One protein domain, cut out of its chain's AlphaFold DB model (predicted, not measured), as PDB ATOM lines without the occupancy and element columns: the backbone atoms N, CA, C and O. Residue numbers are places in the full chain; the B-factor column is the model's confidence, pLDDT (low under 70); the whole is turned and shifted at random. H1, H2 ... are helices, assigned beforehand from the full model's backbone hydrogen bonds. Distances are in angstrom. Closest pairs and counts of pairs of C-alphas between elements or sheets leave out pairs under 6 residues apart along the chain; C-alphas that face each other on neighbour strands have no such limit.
ATOM      1  N   LEU A   2     185.057 143.161 146.145       85.12
ATOM      2  CA  LEU A   2     186.357 143.771 145.851       85.12
ATOM      3  C   LEU A   2     186.276 144.655 144.602       85.12
ATOM      4  O   LEU A   2     185.577 144.325 143.647       85.12
ATOM      5  N   ILE A   3     186.996 145.777 144.611       89.25
ATOM      6  CA  ILE A   3     187.094 146.697 143.475       89.25
ATOM      7  C   ILE A   3     188.574 146.814 143.095       89.25
ATOM      8  O   ILE A   3     189.378 147.174 143.960       89.25
ATOM      9  N   PRO A   4     188.956 146.536 141.834       90.19
ATOM     10  CA  PRO A   4     190.320 146.767 141.374       90.19
ATOM     11  C   PRO A   4     190.710 148.242 141.516       90.19
ATOM     12  O   PRO A   4     189.936 149.136 141.165       90.19
ATOM     13  N   LEU A   5     191.927 148.503 141.995       90.50
ATOM     14  CA  LEU A   5     192.429 149.863 142.250       90.50
ATOM     15  C   LEU A   5     192.490 150.724 140.982       90.50
ATOM     16  O   LEU A   5     192.440 151.952 141.033       90.50
ATOM     17  N   GLU A   6     192.591 150.091 139.818       92.38
ATOM     18  CA  GLU A   6     192.582 150.771 138.534       92.38
ATOM     19  C   GLU A   6     191.208 151.371 138.193       92.38
ATOM     20  O   GLU A   6     191.149 152.326 137.427       92.38
ATOM     21  N   ILE A   7     190.112 150.880 138.783       93.12
ATOM     22  CA  ILE A   7     188.747 151.378 138.535       93.12
ATOM     23  C   ILE A   7     188.047 151.885 139.807       93.12
ATOM     24  O   ILE A   7     186.868 152.221 139.776       93.12
ATOM     25  N   ASP A   8     188.776 152.046 140.910       90.62
ATOM     26  CA  ASP A   8     188.269 152.486 142.221       90.62
ATOM     27  C   ASP A   8     187.764 153.943 142.288       90.62
ATOM     28  O   ASP A   8     187.354 154.405 143.348       90.62
ATOM     29  N   GLU A   9     187.808 154.682 141.177       88.81
ATOM     30  CA  GLU A   9     187.346 156.072 141.060       88.81
ATOM     31  C   GLU A   9     186.171 156.231 140.081       88.81
ATOM     32  O   GLU A   9     185.664 157.345 139.912       88.81
ATOM     33  N   ILE A  10     185.730 155.154 139.420       92.12
ATOM     34  CA  ILE A  10     184.628 155.205 138.453       92.12
ATOM     35  C   ILE A  10     183.266 155.046 139.129       92.12
ATOM     36  O   ILE A  10     183.145 154.421 140.184       92.12
ATOM     37  N   TYR A  11     182.229 155.614 138.522       91.00
ATOM     38  CA  TYR A  11     180.843 155.332 138.884       91.00
ATOM     39  C   TYR A  11     180.408 153.941 138.400       91.00
ATOM     40  O   TYR A  11     180.738 153.575 137.271       91.00
ATOM     41  N   PRO A  12     179.626 153.178 139.189       89.69
ATOM     42  CA  PRO A  12     179.152 153.458 140.555       89.69
ATOM     43  C   PRO A  12     180.104 152.967 141.664       89.69
ATOM     44  O   PRO A  12     179.791 153.085 142.849       89.69
ATOM     45  N   LEU A  13     181.273 152.431 141.303       89.44
ATOM     46  CA  LEU A  13     182.196 151.753 142.221       89.44
ATOM     47  C   LEU A  13     182.774 152.659 143.314       89.44
ATOM     48  O   LEU A  13     183.132 152.179 144.382       89.44
ATOM     49  N   SER A  14     182.838 153.965 143.075       83.75
ATOM     50  CA  SER A  14     183.415 154.937 144.013       83.75
ATOM     51  C   SER A  14     182.411 155.942 144.572       83.75
ATOM     52  O   SER A  14     182.656 156.561 145.604       83.75
ATOM     53  N   GLN A  15     181.262 156.100 143.912       85.19
ATOM     54  CA  GLN A  15     180.151 156.936 144.369       85.19
ATOM     55  C   GLN A  15     179.047 156.062 144.976       85.19
ATOM     56  O   GLN A  15     177.890 156.128 144.562       85.19
ATOM     57  N   ASN A  16     179.421 155.231 145.946       84.56
ATOM     58  CA  ASN A  16     178.491 154.460 146.763       84.56
ATOM     59  C   ASN A  16     178.669 154.805 148.241       84.56
ATOM     60  O   ASN A  16     179.722 155.279 148.668       84.56
ATOM     61  N   GLU A  17     177.621 154.545 149.013       82.44
ATOM     62  CA  GLU A  17     177.674 154.553 150.466       82.44
ATOM     63  C   GLU A  17     177.419 153.136 150.967       82.44
ATOM     64  O   GLU A  17     176.556 152.424 150.456       82.44
ATOM     65  N   SER A  18     178.192 152.730 151.967       81.69
ATOM     66  CA  SER A  18     178.019 151.456 152.656       81.69
ATOM     67  C   SER A  18     177.619 151.722 154.109       81.69
ATOM     68  O   SER A  18     178.121 152.687 154.702       81.69
ATOM     69  N   PRO A  19     176.763 150.881 154.714       84.88
ATOM     70  CA  PRO A  19     176.470 150.962 156.138       84.88
ATOM     71  C   PRO A  19     177.751 150.951 156.980       84.88
ATOM     72  O   PRO A  19     178.715 150.251 156.666       84.88
ATOM     73  N   ARG A  20     177.765 151.728 158.071       83.19
ATOM     74  CA  ARG A  20     178.878 151.711 159.039       83.19
ATOM     75  C   ARG A  20     178.903 150.432 159.875       83.19
ATOM     76  O   ARG A  20     179.968 150.047 160.344       83.19
ATOM     77  N   THR A  21     177.734 149.833 160.067       84.62
ATOM     78  CA  THR A  21     177.529 148.589 160.807       84.62
ATOM     79  C   THR A  21     177.100 147.524 159.815       84.62
ATOM     80  O   THR A  21     176.187 147.772 159.027       84.62
ATOM     81  N   TRP A  22     177.749 146.366 159.856       84.94
ATOM     82  CA  TRP A  22     177.419 145.227 159.007       84.94
ATOM     83  C   TRP A  22     176.612 144.209 159.799       84.94
ATOM     84  O   TRP A  22     176.952 143.895 160.939       84.94
ATOM     85  N   ASP A  23     175.514 143.745 159.213       89.50
ATOM     86  CA  ASP A  23     174.772 142.598 159.716       89.50
ATOM     87  C   ASP A  23     175.500 141.288 159.379       89.50
ATOM     88  O   ASP A  23     176.436 141.268 158.577       89.50
ATOM     89  N   VAL A  24     175.053 140.194 159.997       88.31
ATOM     90  CA  VAL A  24     175.647 138.860 159.830       88.31
ATOM     91  C   VAL A  24     175.685 138.449 158.356       88.31
ATOM     92  O   VAL A  24     176.746 138.092 157.862       88.31
ATOM     93  N   SER A  25     174.582 138.614 157.623       90.00
ATOM     94  CA  SER A  25     174.507 138.250 156.202       90.00
ATOM     95  C   SER A  25     175.438 139.088 155.316       90.00
ATOM     96  O   SER A  25     175.977 138.580 154.336       90.00
ATOM     97  N   SER A  26     175.680 140.361 155.652       88.44
ATOM     98  CA  SER A  26     176.690 141.177 154.958       88.44
ATOM     99  C   SER A  26     178.114 140.656 155.180       88.44
ATOM    100  O   SER A  26     178.930 140.714 154.260       88.44
ATOM    101  N   LEU A  27     178.428 140.182 156.390       85.81
ATOM    102  CA  LEU A  27     179.735 139.603 156.714       85.81
ATOM    103  C   LEU A  27     179.923 138.247 156.033       85.81
ATOM    104  O   LEU A  27     180.935 138.071 155.360       85.81
ATOM    105  N   GLU A  28     178.925 137.363 156.118       87.06
ATOM    106  CA  GLU A  28     178.905 136.064 155.429       87.06
ATOM    107  C   GLU A  28     179.104 136.246 153.918       87.06
ATOM    108  O   GLU A  28     179.995 135.641 153.334       87.06
ATOM    109  N   PHE A  29     178.384 137.187 153.293       88.88
ATOM    110  CA  PHE A  29     178.569 137.497 151.873       88.88
ATOM    111  C   PHE A  29     180.005 137.923 151.535       88.88
ATOM    112  O   PHE A  29     180.533 137.561 150.485       88.88
ATOM    113  N   ILE A  30     180.637 138.743 152.381       86.50
ATOM    114  CA  ILE A  30     182.013 139.191 152.142       86.50
ATOM    115  C   ILE A  30     182.995 138.030 152.326       86.50
ATOM    116  O   ILE A  30     183.927 137.918 151.532       86.50
ATOM    117  N   GLU A  31     182.805 137.198 153.346       83.38
ATOM    118  CA  GLU A  31     183.647 136.033 153.619       83.38
ATOM    119  C   GLU A  31     183.564 135.001 152.492       83.38
ATOM    120  O   GLU A  31     184.606 134.605 151.962       83.38
ATOM    121  N   ASP A  32     182.354 134.655 152.053       86.94
ATOM    122  CA  ASP A  32     182.113 133.746 150.929       86.94
ATOM    123  C   ASP A  32     182.731 134.300 149.642       86.94
ATOM    124  O   ASP A  32     183.487 133.610 148.958       86.94
ATOM    125  N   PHE A  33     182.486 135.584 149.351       88.88
ATOM    126  CA  PHE A  33     183.041 136.240 148.170       88.88
ATOM    127  C   PHE A  33     184.571 136.232 148.177       88.88
ATOM    128  O   PHE A  33     185.186 135.979 147.147       88.88
ATOM    129  N   ILE A  34     185.212 136.550 149.309       85.12
ATOM    130  CA  ILE A  34     186.678 136.553 149.390       85.12
ATOM    131  C   ILE A  34     187.218 135.127 149.272       85.12
ATOM    132  O   ILE A  34     188.220 134.939 148.587       85.12
ATOM    133  N   SER A  35     186.569 134.148 149.902       82.75
ATOM    134  CA  SER A  35     186.984 132.744 149.847       82.75
ATOM    135  C   SER A  35     186.956 132.218 148.415       82.75
ATOM    136  O   SER A  35     187.973 131.720 147.945       82.75
ATOM    137  N   GLU A  36     185.860 132.446 147.684       87.06
ATOM    138  CA  GLU A  36     185.763 132.115 146.257       87.06
ATOM    139  C   GLU A  36     186.804 132.890 145.436       87.06
ATOM    140  O   GLU A  36     187.504 132.329 144.595       87.06
ATOM    141  N   PHE A  37     186.955 134.194 145.693       85.38
ATOM    142  CA  PHE A  37     187.857 135.040 144.917       85.38
ATOM    143  C   PHE A  37     189.330 134.629 145.058       85.38
ATOM    144  O   PHE A  37     190.106 134.757 144.110       85.38
ATOM    145  N   VAL A  38     189.733 134.146 146.234       85.12
ATOM    146  CA  VAL A  38     191.108 133.704 146.497       85.12
ATOM    147  C   VAL A  38     191.478 132.475 145.667       85.12
ATOM    148  O   VAL A  38     192.631 132.366 145.261       85.12
ATOM    149  N   GLU A  39     190.522 131.600 145.348       86.00
ATOM    150  CA  GLU A  39     190.766 130.376 144.569       86.00
ATOM    151  C   GLU A  39     191.197 130.648 143.118       86.00
ATOM    152  O   GLU A  39     191.838 129.801 142.498       86.00
ATOM    153  N   TYR A  40     190.914 131.838 142.576       88.44
ATOM    154  CA  TYR A  40     191.342 132.225 141.225       88.44
ATOM    155  C   TYR A  40     192.837 132.571 141.122       88.44
ATOM    156  O   TYR A  40     193.330 132.808 140.016       88.44
ATOM    157  N   TYR A  41     193.561 132.642 142.242       84.88
ATOM    158  CA  TYR A  41     194.950 133.092 142.281       84.88
ATOM    159  C   TYR A  41     195.845 132.084 142.997       84.88
ATOM    160  O   TYR A  41     195.525 131.608 144.081       84.88
ATOM    161  N   ASP A  42     197.039 131.853 142.447       82.75
ATOM    162  CA  ASP A  42     198.048 130.988 143.075       82.75
ATOM    163  C   ASP A  42     198.474 131.495 144.466       82.75
ATOM    164  O   ASP A  42     198.864 130.722 145.340       82.75
ATOM    165  N   GLN A  43     198.426 132.817 144.667       78.75
ATOM    166  CA  GLN A  43     198.797 133.465 145.916       78.75
ATOM    167  C   GLN A  43     197.990 134.749 146.130       78.75
ATOM    168  O   GLN A  43     197.974 135.634 145.274       78.75
ATOM    169  N   VAL A  44     197.395 134.893 147.318       80.69
ATOM    170  CA  VAL A  44     196.689 136.113 147.734       80.69
ATOM    171  C   VAL A  44     197.250 136.639 149.042       80.69
ATOM    172  O   VAL A  44     197.486 135.894 149.989       80.69
ATOM    173  N   LEU A  45     197.451 137.955 149.084       80.38
ATOM    174  CA  LEU A  45     197.960 138.676 150.241       80.38
ATOM    175  C   LEU A  45     196.899 139.649 150.724       80.38
ATOM    176  O   LEU A  45     196.484 140.547 149.989       80.38
ATOM    177  N   ILE A  46     196.468 139.477 151.970       78.50
ATOM    178  CA  ILE A  46     195.409 140.289 152.563       78.50
ATOM    179  C   ILE A  46     196.011 141.113 153.686       78.50
ATOM    180  O   ILE A  46     196.593 140.594 154.638       78.50
ATOM    181  N   HIS A  47     195.868 142.429 153.571       79.19
ATOM    182  CA  HIS A  47     196.391 143.354 154.560       79.19
ATOM    183  C   HIS A  47     195.739 143.101 155.932       79.19
ATOM    184  O   HIS A  47     194.516 143.012 156.039       79.19
ATOM    185  N   SER A  48     196.536 143.068 157.003       76.75
ATOM    186  CA  SER A  48     196.081 142.728 158.365       76.75
ATOM    187  C   SER A  48     194.899 143.576 158.866       76.75
ATOM    188  O   SER A  48     194.021 143.077 159.566       76.75
ATOM    189  N   ASN A  49     194.835 144.854 158.478       80.19
ATOM    190  CA  ASN A  49     193.686 145.725 158.769       80.19
ATOM    191  C   ASN A  49     192.359 145.226 158.174       80.19
ATOM    192  O   ASN A  49     191.321 145.456 158.784       80.19
ATOM    193  N   VAL A  50     192.371 144.582 157.004       80.81
ATOM    194  CA  VAL A  50     191.159 144.021 156.382       80.81
ATOM    195  C   VAL A  50     190.686 142.815 157.186       80.81
ATOM    196  O   VAL A  50     189.524 142.784 157.578       80.81
ATOM    197  N   ILE A  51     191.609 141.907 157.528       79.25
ATOM    198  CA  ILE A  51     191.356 140.730 158.377       79.25
ATOM    199  C   ILE A  51     190.714 141.156 159.701       79.25
ATOM    200  O   ILE A  51     189.617 140.724 160.024       79.25
ATOM    201  N   LYS A  52     191.346 142.088 160.428       81.31
ATOM    202  CA  LYS A  52     190.835 142.591 161.715       81.31
ATOM    203  C   LYS A  52     189.475 143.277 161.607       81.31
ATOM    204  O   LYS A  52     188.717 143.266 162.565       81.31
ATOM    205  N   LYS A  53     189.208 143.959 160.490       80.81
ATOM    206  CA  LYS A  53     187.969 144.720 160.307       80.81
ATOM    207  C   LYS A  53     186.791 143.812 159.963       80.81
ATOM    208  O   LYS A  53     185.678 144.120 160.369       80.81
ATOM    209  N   LEU A  54     187.037 142.760 159.188       78.25
ATOM    210  CA  LEU A  54     186.014 141.817 158.742       78.25
ATOM    211  C   LEU A  54     185.886 140.593 159.660       78.25
ATOM    212  O   LEU A  54     184.935 139.848 159.502       78.25
ATOM    213  N   ASP A  55     186.822 140.412 160.598       77.06
ATOM    214  CA  ASP A  55     186.913 139.252 161.498       77.06
ATOM    215  C   ASP A  55     186.985 137.902 160.759       77.06
ATOM    216  O   ASP A  55     186.512 136.875 161.230       77.06
ATOM    217  N   ILE A  56     187.597 137.910 159.570       72.31
ATOM    218  CA  ILE A  56     187.709 136.738 158.690       72.31
ATOM    219  C   ILE A  56     188.956 135.909 159.011       72.31
ATOM    220  O   ILE A  56     190.057 136.441 159.166       72.31
ATOM    221  N   GLY A  57     188.805 134.587 159.055       66.44
ATOM    222  CA  GLY A  57     189.861 133.622 159.381       66.44
ATOM    223  C   GLY A  57     190.842 133.333 158.239       66.44
ATOM    224  O   GLY A  57     191.143 132.174 157.969       66.44
ATOM    225  N   LEU A  58     191.342 134.351 157.533       61.69
ATOM    226  CA  LEU A  58     192.255 134.146 156.399       61.69
ATOM    227  C   LEU A  58     193.705 134.062 156.884       61.69
ATOM    228  O   LEU A  58     194.462 135.034 156.925       61.69
ATOM    229  N   TYR A  59     194.077 132.854 157.296       56.69
ATOM    230  CA  TYR A  59     195.400 132.513 157.800       56.69
ATOM    231  C   TYR A  59     196.334 132.155 156.649       56.69
ATOM    232  O   TYR A  59     196.430 130.997 156.270       56.69
ATOM    233  N   ASN A  60     197.019 133.156 156.098       56.56
ATOM    234  CA  ASN A  60     198.412 133.041 155.652       56.56
ATOM    235  C   ASN A  60     198.956 134.449 155.389       56.56
ATOM    236  O   ASN A  60     198.979 134.945 154.264       56.56
ATOM    237  N   ILE A  61     199.395 135.116 156.463       54.41
ATOM    238  CA  ILE A  61     200.201 136.331 156.338       54.41
ATOM    239  C   ILE A  61     201.523 135.905 155.701       54.41
ATOM    240  O   ILE A  61     202.382 135.325 156.363       54.41
ATOM    241  N   HIS A  62     201.690 136.166 154.408       63.00
ATOM    242  CA  HIS A  62     202.990 135.979 153.777       63.00
ATOM    243  C   HIS A  62     203.971 136.978 154.382       63.00
ATOM    244  O   HIS A  62     203.614 138.141 154.594       63.00
ATOM    245  N   SER A  63     205.208 136.550 154.615       65.75
ATOM    246  CA  SER A  63     206.256 137.360 155.251       65.75
ATOM    247  C   SER A  63     206.484 138.714 154.568       65.75
ATOM    248  O   SER A  63     206.864 139.676 155.224       65.75
ATOM    249  N   GLN A  64     206.193 138.801 153.269       67.75
ATOM    250  CA  GLN A  64     206.377 140.005 152.454       67.75
ATOM    251  C   GLN A  64     205.119 140.873 152.301       67.75
ATOM    252  O   GLN A  64     205.146 141.860 151.569       67.75
ATOM    253  N   SER A  65     204.003 140.537 152.957       64.44
ATOM    254  CA  SER A  65     202.743 141.292 152.816       64.44
ATOM    255  C   SER A  65     202.920 142.778 153.151       64.44
ATOM    256  O   SER A  65     202.349 143.638 152.482       64.44
ATOM    257  N   ASP A  66     203.773 143.087 154.133       66.44
ATOM    258  CA  ASP A  66     204.073 144.457 154.557       66.44
ATOM    259  C   ASP A  66     205.077 145.184 153.642       66.44
ATOM    260  O   ASP A  66     205.216 146.411 153.734       66.44
ATOM    261  N   GLU A  67     205.759 144.464 152.746       73.12
ATOM    262  CA  GLU A  67     206.720 145.008 151.773       73.12
ATOM    263  C   GLU A  67     206.026 145.507 150.500       73.12
ATOM    264  O   GLU A  67     206.547 146.385 149.807       73.12
ATOM    265  N   ILE A  68     204.824 145.001 150.203       73.69
ATOM    266  CA  ILE A  68     204.077 145.407 149.014       73.69
ATOM    267  C   ILE A  68     203.617 146.856 149.164       73.69
ATOM    268  O   ILE A  68     202.979 147.273 150.137       73.69
ATOM    269  N   ARG A  69     203.956 147.653 148.156       73.50
ATOM    270  CA  ARG A  69     203.533 149.042 148.026       73.50
ATOM    271  C   ARG A  69     202.824 149.195 146.695       73.50
ATOM    272  O   ARG A  69     203.397 148.916 145.645       73.50
ATOM    273  N   TYR A  70     201.583 149.664 146.740       76.12
ATOM    274  CA  TYR A  70     200.884 150.068 145.530       76.12
ATOM    275  C   TYR A  70     201.556 151.317 144.950       76.12
ATOM    276  O   TYR A  70     201.610 152.364 145.597       76.12
ATOM    277  N   ALA A  71     202.066 151.200 143.726       83.06
ATOM    278  CA  ALA A  71     202.537 152.333 142.949       83.06
ATOM    279  C   ALA A  71     201.404 152.806 142.037       83.06
ATOM    280  O   ALA A  71     200.879 152.039 141.232       83.06
ATOM    281  N   LYS A  72     201.026 154.079 142.160       84.69
ATOM    282  CA  LYS A  72     199.977 154.652 141.320       84.69
ATOM    283  C   LYS A  72     200.455 154.735 139.870       84.69
ATOM    284  O   LYS A  72     201.384 155.486 139.574       84.69
TER     285      LYS A  72
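AT A GLANCE: This is residues 2 to 72 of the 224 residues of the protein "tRNA-guanine(15) transglycosylase" of Methanobrevibacter sp (UniProt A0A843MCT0). This domain has little regular structure: one longer helix, H1, and a short one, H2, which folds back slantwise towards the early part of H1, with long unnamed stretches before and after them. Residues 7 to 12 and 15 to 21 stick out. The printed part has 71 residues, 23 of them in the two named helices, H1 then H2, with no named strand: all helix by class. It is only just loose, close to compact, with a radius of gyration of the C-alphas of 13.6 A and spans of 33 by 32 by 22 A.

IN THESE COORDINATES: H1, residues 24 to 39, is 23.1 A long, from C-alpha 24 at (175.647, 138.860, 159.830). H2, residues 48 to 54, ends with C-alpha 54 at (186.014, 141.817, 158.742).

HOW THE PARTS SIT: H1 and H2 are close but not clearly touching; their closest C-alphas, Leu 27 and Leu 54, are 7.0 A apart. They run opposite ways at a steep tilt of 42 degrees. Every O i to N i+4 pair is within hydrogen-bond range in H2, and 11 of 12 in H1.

THE WHOLE: The two C-alphas farthest apart, those of Tyr 11 and Ser 63, are 35.2 A apart. The printed part has no cut, and the link from H1 to H2 is short. Confidence is low at residues 57 to 66, with pLDDT under 70.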